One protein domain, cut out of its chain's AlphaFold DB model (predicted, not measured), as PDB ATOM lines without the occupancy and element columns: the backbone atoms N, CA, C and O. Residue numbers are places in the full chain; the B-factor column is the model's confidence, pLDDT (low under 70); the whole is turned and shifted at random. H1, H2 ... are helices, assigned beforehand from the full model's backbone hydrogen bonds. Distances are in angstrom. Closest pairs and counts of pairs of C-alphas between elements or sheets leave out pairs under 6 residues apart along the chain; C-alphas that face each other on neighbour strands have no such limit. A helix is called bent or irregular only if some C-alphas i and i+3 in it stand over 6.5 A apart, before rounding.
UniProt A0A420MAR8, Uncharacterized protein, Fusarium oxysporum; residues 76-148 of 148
ATOM      1  N   ARG A  76     -21.396  24.596 -10.518       94.50
ATOM      2  CA  ARG A  76     -20.446  25.244 -11.435       94.50
ATOM      3  C   ARG A  76     -20.546  24.705 -12.856       94.50
ATOM      4  O   ARG A  76     -20.292  25.460 -13.785       94.50
ATOM      5  N   MET A  77     -20.888  23.427 -13.021       94.06
ATOM      6  CA  MET A  77     -21.097  22.835 -14.346       94.06
ATOM      7  C   MET A  77     -22.341  23.442 -15.005       94.06
ATOM      8  O   MET A  77     -22.251  23.923 -16.130       94.06
ATOM      9  N   ILE A  78     -23.456  23.531 -14.275       91.75
ATOM     10  CA  ILE A  78     -24.698  24.155 -14.757       91.75
ATOM     11  C   ILE A  78     -24.480  25.644 -15.050       91.75
ATOM     12  O   ILE A  78     -24.848  26.119 -16.118       91.75
ATOM     13  N   ALA A  79     -23.807  26.373 -14.155       93.44
ATOM     14  CA  ALA A  79     -23.504  27.791 -14.357       93.44
ATOM     15  C   ALA A  79     -22.571  28.060 -15.553       93.44
ATOM     16  O   ALA A  79     -22.492  29.192 -16.020       93.44
ATOM     17  N   SER A  80     -21.850  27.043 -16.040       92.56
ATOM     18  CA  SER A  80     -20.998  27.155 -17.230       92.56
ATOM     19  C   SER A  80     -21.743  26.930 -18.550       92.56
ATOM     20  O   SER A  80     -21.164  27.156 -19.614       92.56
ATOM     21  N   LEU A  81     -23.011  26.499 -18.501       89.69
ATOM     22  CA  LEU A  81     -23.834  26.301 -19.690       89.69
ATOM     23  C   LEU A  81     -24.131  27.643 -20.364       89.69
ATOM     24  O   LEU A  81     -24.570  28.604 -19.731       89.69
ATOM     25  N   ASN A  82     -23.890  27.695 -21.670       86.75
ATOM     26  CA  ASN A  82     -24.111  28.875 -22.489       86.75
ATOM     27  C   ASN A  82     -25.369  28.676 -23.357       86.75
ATOM     28  O   ASN A  82     -25.454  27.645 -24.027       86.75
ATOM     29  N   PRO A  83     -26.299  29.649 -23.424       81.56
ATOM     30  CA  PRO A  83     -27.490  29.562 -24.275       81.56
ATOM     31  C   PRO A  83     -27.198  29.253 -25.750       81.56
ATOM     32  O   PRO A  83     -28.002  28.606 -26.414       81.56
ATOM     33  N   PHE A  84     -26.029  29.652 -26.266       85.25
ATOM     34  CA  PHE A  84     -25.612  29.339 -27.636       85.25
ATOM     35  C   PHE A  84     -25.347  27.846 -27.881       85.25
ATOM     36  O   PHE A  84     -25.318  27.430 -29.037       85.25
ATOM     37  N   LEU A  85     -25.201  27.024 -26.836       85.88
ATOM     38  CA  LEU A  85     -25.091  25.566 -26.974       85.88
ATOM     39  C   LEU A  85     -26.363  24.948 -27.574       85.88
ATOM     40  O   LEU A  85     -26.276  23.925 -28.243       85.88
ATOM     41  N   LEU A  86     -27.518  25.593 -27.382       84.94
ATOM     42  CA  LEU A  86     -28.814  25.137 -27.892       84.94
ATOM     43  C   LEU A  86     -29.100  25.625 -29.319       84.94
ATOM     44  O   LEU A  86     -30.155  25.331 -29.871       84.94
ATOM     45  N   ALA A  87     -28.184  26.367 -29.952       84.38
ATOM     46  CA  ALA A  87     -28.404  26.901 -31.298       84.38
ATOM     47  C   ALA A  87     -28.664  25.792 -32.333       84.38
ATOM     48  O   ALA A  87     -29.486  25.967 -33.232       84.38
ATOM     49  N   THR A  88     -28.008  24.637 -32.186       83.81
ATOM     50  CA  THR A  88     -28.252  23.466 -33.035       83.81
ATOM     51  C   THR A  88     -29.633  22.865 -32.781       83.81
ATOM     52  O   THR A  88     -30.320  22.533 -33.736       83.81
ATOM     53  N   ASP A  89     -30.088  22.809 -31.527       82.94
ATOM     54  CA  ASP A  89     -31.442  22.343 -31.203       82.94
ATOM     55  C   ASP A  89     -32.513  23.278 -31.779       82.94
ATOM     56  O   ASP A  89     -33.524  22.815 -32.305       82.94
ATOM     57  N   VAL A  90     -32.266  24.595 -31.756       77.62
ATOM     58  CA  VAL A  90     -33.113  25.598 -32.424       77.62
ATOM     59  C   VAL A  90     -33.141  25.363 -33.928       77.62
ATOM     60  O   VAL A  90     -34.219  25.371 -34.519       77.62
ATOM     61  N   ALA A  91     -31.993  25.110 -34.556       78.06
ATOM     62  CA  ALA A  91     -31.934  24.792 -35.979       78.06
ATOM     63  C   ALA A  91     -32.695  23.495 -36.311       78.06
ATOM     64  O   ALA A  91     -33.486  23.490 -37.250       78.06
ATOM     65  N   ASP A  92     -32.537  22.435 -35.517       75.38
ATOM     66  CA  ASP A  92     -33.242  21.161 -35.705       75.38
ATOM     67  C   ASP A  92     -34.756  21.313 -35.526       75.38
ATOM     68  O   ASP A  92     -35.544  20.760 -36.302       75.38
ATOM     69  N   ALA A  93     -35.185  22.089 -34.529       73.94
ATOM     70  CA  ALA A  93     -36.588  22.426 -34.336       73.94
ATOM     71  C   ALA A  93     -37.131  23.212 -35.535       73.94
ATOM     72  O   ALA A  93     -38.193  22.880 -36.057       73.94
ATOM     73  N   LEU A  94     -36.377  24.200 -36.024       68.69
ATOM     74  CA  LEU A  94     -36.740  24.958 -37.215       68.69
ATOM     75  C   LEU A  94     -36.799  24.070 -38.458       68.69
ATOM     76  O   LEU A  94     -37.754  24.199 -39.204       68.69
ATOM     77  N   VAL A  95     -35.884  23.122 -38.673       67.56
ATOM     78  CA  VAL A  95     -35.944  22.179 -39.808       67.56
ATOM     79  C   VAL A  95     -37.191  21.294 -39.734       67.56
ATOM     80  O   VAL A  95     -37.899  21.147 -40.733       67.56
ATOM     81  N   LYS A  96     -37.515  20.752 -38.552       64.25
ATOM     82  CA  LYS A  96     -38.742  19.961 -38.329       64.25
ATOM     83  C   LYS A  96     -40.012  20.767 -38.589       64.25
ATOM     84  O   LYS A  96     -41.015  20.202 -39.009       64.25
ATOM     85  N   ILE A  97     -39.958  22.073 -38.348       60.19
ATOM     86  CA  ILE A  97     -41.035  23.021 -38.616       60.19
ATOM     87  C   ILE A  97     -41.041  23.449 -40.103       60.19
ATOM     88  O   ILE A  97     -42.102  23.614 -40.689       60.19
ATOM     89  N   VAL A  98     -39.887  23.571 -40.759       52.75
ATOM     90  CA  VAL A  98     -39.738  24.049 -42.147       52.75
ATOM     91  C   VAL A  98     -40.199  23.016 -43.181       52.75
ATOM     92  O   VAL A  98     -40.696  23.417 -44.231       52.75
ATOM     93  N   VAL A  99     -40.122  21.710 -42.899       51.34
ATOM     94  CA  VAL A  99     -40.631  20.682 -43.834       51.34
ATOM     95  C   VAL A  99     -42.176  20.690 -43.940       51.34
ATOM     96  O   VAL A  99     -42.676  20.558 -45.055       51.34
ATOM     97  N   PRO A 100     -42.957  20.922 -42.861       51.78
ATOM     98  CA  PRO A 100     -44.415  21.102 -42.962       51.78
ATOM     99  C   PRO A 100     -44.920  22.548 -43.174       51.78
ATOM    100  O   PRO A 100     -46.106  22.727 -43.447       51.78
ATOM    101  N   LEU A 101     -44.087  23.594 -43.057       48.59
ATOM    102  CA  LEU A 101     -44.543  25.003 -43.066       48.59
ATOM    103  C   LEU A 101     -44.674  25.694 -44.437       48.59
ATOM    104  O   LEU A 101     -44.968  26.888 -44.481       48.59
ATOM    105  N   GLN A 102     -44.554  24.996 -45.568       48.94
ATOM    106  CA  GLN A 102     -44.849  25.618 -46.871       48.94
ATOM    107  C   GLN A 102     -46.346  25.930 -47.094       48.94
ATOM    108  O   GLN A 102     -46.675  26.563 -48.093       48.94
ATOM    109  N   ALA A 103     -47.251  25.526 -46.189       50.38
ATOM    110  CA  ALA A 103     -48.693  25.562 -46.453       50.38
ATOM    111  C   ALA A 103     -49.575  26.494 -45.582       50.38
ATOM    112  O   ALA A 103     -50.738  26.635 -45.949       50.38
ATOM    113  N   ILE A 104     -49.133  27.088 -44.451       51.69
ATOM    114  CA  ILE A 104     -50.116  27.531 -43.413       51.69
ATOM    115  C   ILE A 104     -50.044  28.968 -42.828       51.69
ATOM    116  O   ILE A 104     -51.082  29.370 -42.327       51.69
ATOM    117  N   ASP A 105     -48.986  29.792 -42.938       55.38
ATOM    118  CA  ASP A 105     -48.893  31.166 -42.330       55.38
ATOM    119  C   ASP A 105     -48.192  31.231 -40.941       55.38
ATOM    120  O   ASP A 105     -47.511  30.302 -40.514       55.38
ATOM    121  N   SER A 106     -48.238  32.397 -40.292       54.66
ATOM    122  CA  SER A 106     -47.100  33.166 -39.791       54.66
ATOM    123  C   SER A 106     -47.095  33.319 -38.262       54.66
ATOM    124  O   SER A 106     -48.085  33.741 -37.660       54.66
ATOM    125  N   ARG A 107     -45.913  33.100 -37.656       56.16
ATOM    126  CA  ARG A 107     -45.571  33.188 -36.211       56.16
ATOM    127  C   ARG A 107     -45.729  31.861 -35.440       56.16
ATOM    128  O   ARG A 107     -46.680  31.681 -34.703       56.16
ATOM    129  N   PHE A 108     -44.755  30.972 -35.642       53.94
ATOM    130  CA  PHE A 108     -44.209  29.912 -34.765       53.94
ATOM    131  C   PHE A 108     -45.070  29.277 -33.633       53.94
ATOM    132  O   PHE A 108     -45.610  29.996 -32.798       53.94
ATOM    133  N   PRO A 109     -45.092  27.928 -33.513       57.25
ATOM    134  CA  PRO A 109     -45.888  27.206 -32.509       57.25
ATOM    135  C   PRO A 109     -45.413  27.412 -31.051       57.25
ATOM    136  O   PRO A 109     -44.239  27.697 -30.799       57.25
ATOM    137  N   ASP A 110     -46.326  27.216 -30.086       54.47
ATOM    138  CA  ASP A 110     -46.150  27.475 -28.636       54.47
ATOM    139  C   ASP A 110     -44.979  26.719 -27.967       54.47
ATOM    140  O   ASP A 110     -44.503  27.109 -26.898       54.47
ATOM    141  N   ASN A 111     -44.480  25.661 -28.604       57.44
ATOM    142  CA  ASN A 111     -43.471  24.728 -28.091       57.44
ATOM    143  C   ASN A 111     -42.015  25.085 -28.453       57.44
ATOM    144  O   ASN A 111     -41.097  24.342 -28.116       57.44
ATOM    145  N   ILE A 112     -41.751  26.233 -29.092       60.94
ATOM    146  CA  ILE A 112     -40.368  26.669 -29.382       60.94
ATOM    147  C   ILE A 112     -39.562  26.963 -28.104       60.94
ATOM    148  O   ILE A 112     -38.334  26.909 -28.112       60.94
ATOM    149  N   LYS A 113     -40.249  27.251 -26.991       60.38
ATOM    150  CA  LYS A 113     -39.623  27.508 -25.686       60.38
ATOM    151  C   LYS A 113     -38.918  26.276 -25.121       60.38
ATOM    152  O   LYS A 113     -37.895  26.433 -24.461       60.38
ATOM    153  N   ASP A 114     -39.411  25.080 -25.434       62.38
ATOM    154  CA  ASP A 114     -38.834  23.820 -24.954       62.38
ATOM    155  C   ASP A 114     -37.447  23.561 -25.563       62.38
ATOM    156  O   ASP A 114     -36.620  22.872 -24.975       62.38
ATOM    157  N   VAL A 115     -37.147  24.188 -26.704       63.38
ATOM    158  CA  VAL A 115     -35.840  24.118 -27.369       63.38
ATOM    159  C   VAL A 115     -34.757  24.893 -26.608       63.38
ATOM    160  O   VAL A 115     -33.570  24.613 -26.749       63.38
ATOM    161  N   PHE A 116     -35.154  25.841 -25.756       68.62
ATOM    162  CA  PHE A 116     -34.248  26.597 -24.889       68.62
ATOM    163  C   PHE A 116     -34.030  25.926 -23.521       68.62
ATOM    164  O   PHE A 116     -33.469  26.541 -22.613       68.62
ATOM    165  N   ASN A 117     -34.455  24.668 -23.366       82.19
ATOM    166  CA  ASN A 117     -34.237  23.868 -22.170       82.19
ATOM    167  C   ASN A 117     -33.084  22.861 -22.390       82.19
ATOM    168  O   ASN A 117     -33.133  22.009 -23.278       82.19
ATOM    169  N   TYR A 118     -32.051  22.939 -21.544       84.19
ATOM    170  CA  TYR A 118     -30.887  22.049 -21.613       84.19
ATOM    171  C   TYR A 118     -31.222  20.583 -21.313       84.19
ATOM    172  O   TYR A 118     -30.667  19.698 -21.961       84.19
ATOM    173  N   GLU A 119     -32.124  20.306 -20.369       85.94
ATOM    174  CA  GLU A 119     -32.582  18.941 -20.103       85.94
ATOM    175  C   GLU A 119     -33.318  18.362 -21.316       85.94
ATOM    176  O   GLU A 119     -33.037  17.235 -21.719       85.94
ATOM    177  N   ALA A 120     -34.197  19.139 -21.953       84.88
ATOM    178  CA  ALA A 120     -34.911  18.705 -23.154       84.88
ATOM    179  C   ALA A 120     -33.951  18.416 -24.324       84.88
ATOM    180  O   ALA A 120     -34.122  17.421 -25.034       84.88
ATOM    181  N   SER A 121     -32.908  19.240 -24.493       87.44
ATOM    182  CA  SER A 121     -31.844  19.002 -25.477       87.44
ATOM    183  C   SER A 121     -31.132  17.670 -25.218       87.44
ATOM    184  O   SER A 121     -31.062  16.832 -26.122       87.44
ATOM    185  N   VAL A 122     -30.699  17.407 -23.980       90.62
ATOM    186  CA  VAL A 122     -30.032  16.146 -23.612       90.62
ATOM    187  C   VAL A 122     -30.947  14.936 -23.813       90.62
ATOM    188  O   VAL A 122     -30.519  13.943 -24.402       90.62
ATOM    189  N   GLU A 123     -32.209  15.017 -23.387       90.19
ATOM    190  CA  GLU A 123     -33.175  13.919 -23.521       90.19
ATOM    191  C   GLU A 123     -33.544  13.621 -24.980       90.19
ATOM    192  O   GLU A 123     -33.791  12.468 -25.332       90.19
ATOM    193  N   SER A 124     -33.501  14.621 -25.865       86.88
ATOM    194  CA  SER A 124     -33.725  14.404 -27.299       86.88
ATOM    195  C   SER A 124     -32.640  13.538 -27.962       86.88
ATOM    196  O   SER A 124     -32.877  12.953 -29.021       86.88
ATOM    197  N   ARG A 125     -31.450  13.425 -27.352       89.62
ATOM    198  CA  ARG A 125     -30.333  12.589 -27.826       89.62
ATOM    199  C   ARG A 125     -30.486  11.154 -27.316       89.62
ATOM    200  O   ARG A 125     -29.669  10.659 -26.536       89.62
ATOM    201  N   ASN A 126     -31.553  10.494 -27.755       90.06
ATOM    202  CA  ASN A 126     -31.970   9.159 -27.310       90.06
ATOM    203  C   ASN A 126     -31.603   8.012 -28.269       90.06
ATOM    204  O   ASN A 126     -31.982   6.869 -28.028       90.06
ATOM    205  N   ALA A 127     -30.867   8.294 -29.347       91.50
ATOM    206  CA  ALA A 127     -30.282   7.251 -30.183       91.50
ATOM    207  C   ALA A 127     -29.277   6.399 -29.382       91.50
ATOM    208  O   ALA A 127     -28.763   6.835 -28.349       91.50
ATOM    209  N   GLN A 128     -28.959   5.200 -29.874       89.94
ATOM    210  CA  GLN A 128     -27.952   4.333 -29.257       89.94
ATOM    211  C   GLN A 128     -26.607   5.072 -29.120       89.94
ATOM    212  O   GLN A 128     -26.104   5.641 -30.088       89.94
ATOM    213  N   GLY A 129     -26.035   5.074 -27.911       90.56
ATOM    214  CA  GLY A 129     -24.825   5.845 -27.585       90.56
ATOM    215  C   GLY A 129     -25.068   7.339 -27.317       90.56
ATOM    216  O   GLY A 129     -24.116   8.092 -27.127       90.56
ATOM    217  N   GLY A 130     -26.326   7.780 -27.301       93.62
ATOM    218  CA  GLY A 130     -26.719   9.151 -26.994       93.62
ATOM    219  C   GLY A 130     -26.580   9.522 -25.514       93.62
ATOM    220  O   GLY A 130     -26.323   8.683 -24.648       93.62
ATOM    221  N   THR A 131     -26.762  10.811 -25.227       94.69
ATOM    222  CA  THR A 131     -26.561  11.408 -23.898       94.69
ATOM    223  C   THR A 131     -27.826  11.482 -23.046       94.69
ATOM    224  O   THR A 131     -27.743  11.943 -21.910       94.69
ATOM    225  N   SER A 132     -28.985  11.057 -23.567       95.56
ATOM    226  CA  SER A 132     -30.225  10.980 -22.780       95.56
ATOM    227  C   SER A 132     -30.021  10.164 -21.505       95.56
ATOM    228  O   SER A 132     -29.240   9.206 -21.485       95.56
ATOM    229  N   ARG A 133     -30.743  10.495 -20.431       94.75
ATOM    230  CA  ARG A 133     -30.587   9.795 -19.153       94.75
ATOM    231  C   ARG A 133     -30.826   8.293 -19.282       94.75
ATOM    232  O   ARG A 133     -30.062   7.509 -18.722       94.75
ATOM    233  N   ALA A 134     -31.863   7.897 -20.020       94.50
ATOM    234  CA  ALA A 134     -32.154   6.489 -20.280       94.50
ATOM    235  C   ALA A 134     -30.997   5.805 -21.028       94.50
ATOM    236  O   ALA A 134     -30.534   4.753 -20.592       94.50
ATOM    237  N   GLY A 135     -30.474   6.444 -22.082       95.31
ATOM    238  CA  GLY A 135     -29.359   5.912 -22.863       95.31
ATOM    239  C   GLY A 135     -28.056   5.797 -22.068       95.31
ATOM    240  O   GLY A 135     -27.326   4.823 -22.228       95.31
ATOM    241  N   VAL A 136     -27.757   6.749 -21.179       96.88
ATOM    242  CA  VAL A 136     -26.570   6.676 -20.306       96.88
ATOM    243  C   VAL A 136     -26.715   5.556 -19.273       96.88
ATOM    244  O   VAL A 136     -25.755   4.831 -19.024       96.88
ATOM    245  N   LEU A 137     -27.902   5.379 -18.683       95.88
ATOM    246  CA  LEU A 137     -28.153   4.287 -17.735       95.88
ATOM    247  C   LEU A 137     -28.038   2.913 -18.404       95.88
ATOM    248  O   LEU A 137     -27.409   2.021 -17.842       95.88
ATOM    249  N   GLU A 138     -28.572   2.756 -19.615       95.44
ATOM    250  CA  GLU A 138     -28.406   1.536 -20.412       95.44
ATOM    251  C   GLU A 138     -26.923   1.247 -20.690       95.44
ATOM    252  O   GLU A 138     -26.450   0.140 -20.437       95.44
ATOM    253  N   GLN A 139     -26.159   2.254 -21.131       96.00
ATOM    254  CA  GLN A 139     -24.717   2.121 -21.368       96.00
ATOM    255  C   GLN A 139     -23.956   1.696 -20.106       96.00
ATOM    256  O   GLN A 139     -23.050   0.867 -20.186       96.00
ATOM    257  N   ILE A 140     -24.328   2.222 -18.934       96.31
ATOM    258  CA  ILE A 140     -23.735   1.819 -17.653       96.31
ATOM    259  C   ILE A 140     -23.998   0.336 -17.373       96.31
ATOM    260  O   ILE A 140     -23.078  -0.369 -16.959       96.31
ATOM    261  N   GLU A 141     -25.217  -0.154 -17.600       96.06
ATOM    262  CA  GLU A 141     -25.542  -1.567 -17.382       96.06
ATOM    263  C   GLU A 141     -24.817  -2.487 -18.369       96.06
ATOM    264  O   GLU A 141     -24.286  -3.520 -17.960       96.06
ATOM    265  N   VAL A 142     -24.684  -2.083 -19.637       95.75
ATOM    266  CA  VAL A 142     -23.867  -2.810 -20.623       95.75
ATOM    267  C   VAL A 142     -22.412  -2.904 -20.163       95.75
ATOM    268  O   VAL A 142     -21.838  -3.993 -20.159       95.75
ATOM    269  N   LEU A 143     -21.816  -1.790 -19.725       95.56
ATOM    270  CA  LEU A 143     -20.431  -1.772 -19.248       95.56
ATOM    271  C   LEU A 143     -20.241  -2.634 -17.995       95.56
ATOM    272  O   LEU A 143     -19.251  -3.356 -17.901       95.56
ATOM    273  N   LYS A 144     -21.191  -2.614 -17.054       96.00
ATOM    274  CA  LYS A 144     -21.172  -3.524 -15.897       96.00
ATOM    275  C   LYS A 144     -21.251  -4.988 -16.328       96.00
ATOM    276  O   LYS A 144     -20.539  -5.811 -15.768       96.00
ATOM    277  N   GLY A 145     -22.080  -5.305 -17.321       97.06
ATOM    278  CA  GLY A 145     -22.195  -6.651 -17.879       97.06
ATOM    279  C   GLY A 145     -20.925  -7.145 -18.579       97.06
ATOM    280  O   GLY A 145     -20.692  -8.343 -18.601       97.06
ATOM    281  N   MET A 146     -20.095  -6.247 -19.119       95.75
ATOM    282  CA  MET A 146     -18.800  -6.597 -19.725       95.75
ATOM    283  C   MET A 146     -17.678  -6.821 -18.702       95.75
ATOM    284  O   MET A 146     -16.682  -7.466 -19.023       95.75
ATOM    285  N   LEU A 147     -17.794  -6.221 -17.515       91.88
ATOM    286  CA  LEU A 147     -16.781  -6.291 -16.457       91.88
ATOM    287  C   LEU A 147     -16.983  -7.476 -15.499       91.88
ATOM    288  O   LEU A 147     -16.046  -7.811 -14.773       91.88
ATOM    289  N   ASN A 148     -18.182  -8.066 -15.484       75.44
ATOM    290  CA  ASN A 148     -18.542  -9.258 -14.708       75.44
ATOM    291  C   ASN A 148     -18.393 -10.530 -15.548       75.44
ATOM    292  O   ASN A 148     -18.056 -11.574 -14.949       75.44
TER     293      ASN A 148
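What this domain is: This is residues 76 to 148 of the 148 residues of an uncharacterized protein of Fusarium oxysporum (UniProt A0A420MAR8). A loose, strung-out row of parts: at one end the longest helix, H2, and the short H3 form a helical hairpin joined by a wide loop, and at the other end H5 reaches away as an arm. Between them lies H4, the element nearest to the mean of the C-alphas, while the tiny H1 sits off to one side, apart from the other helices. The loop and the arm make the length: residues 98 to 107 and residues 140 to 148, the latter mostly in H5, stick out at opposite ends. The printed part has 73 residues with five named helices, in the order H1, H2, H3, H4, H5, and no named strand; its class is all helix. It is only just loose, close to extended, with a radius of gyration of the C-alphas of 16.6 A, and its outline is flat, with spans of 58 by 31 by 16 A.

Where its parts are: H2, the longest helix by residues, is residues 83 to 98 and measures 22.4 A from first to last C-alpha, beginning at C-alpha 83 at (-27.490, 29.562, -24.275). It has a kink of 28 degrees near residue 90, and it is irregular, with C-alphas 85 and 88 standing 7.2 A apart. H3, residues 110 to 116, is 12.5 A long and also irregular, with 7.2 A between C-alphas 110 and 113. H4 is residues 118 to 124, 9.9 A long. H5 is residues 133 to 147, 21.4 A long, and ends at C-alpha 147 at (-16.781, -6.291, -16.457). H1 is residues 76 to 79, 4.9 A long, with C-alpha 76 at (-20.446, 25.244, -11.435).

How they stand to each other: H2 and H3 touch, with 9 pairs of C-alphas within 8 A; the closest are those of Val 90 and Val 115, 5.9 A apart. They run opposite ways at a tilt of 36 degrees, only just steep, and form a helical hairpin. H2 and H4 only just touch, with 3 pairs of C-alphas within 8 A; H2 does so with residues 86 to 89 alone. The closest C-alphas of these two are those of Asp 89 and Ser 121, 6.6 A apart, and the helices run the same way at a steep tilt of 43 degrees. H3 and H4 are close but not clearly touching, about perpendicular at 76 degrees; their closest C-alphas, of Asp 114 and Ala 120, are 6.7 A apart. H4 and H5 are also close but not clearly touching, their closest C-alphas, of Glu 123 and Arg 133, being 6.5 A apart. They run the same way at a steep tilt of 65 degrees. H5 is apart from H1, H2 and H3, and H1 is apart from H2, H3 and H4 as well. In H4 and H5 every O i to N i+4 pair is within hydrogen-bond range; in H2 it is 9 of 12, in H3 0 of 3, with 3 of 4 O i to N i+3 pairs within range, and H1 is too short for an O i to N i+4 pair.

The domain as a whole: The C-alphas farthest apart are those of Asp 105 and Asn 148, 57.6 A. Without the stretches that stand free, a body of 54 residues spans 36 by 28 by 16 A. The link from H2 to H3, with 11 residues, is long; those from H1 to H2 and from H3 to H4 are tight, and that from H4 to H5, with 8 residues, is short. The printed part has no cut and ends at Asn 148, the chain's last residue. Mean pLDDT of the printed part is 79.4, and residues 94 to 116 are under 70.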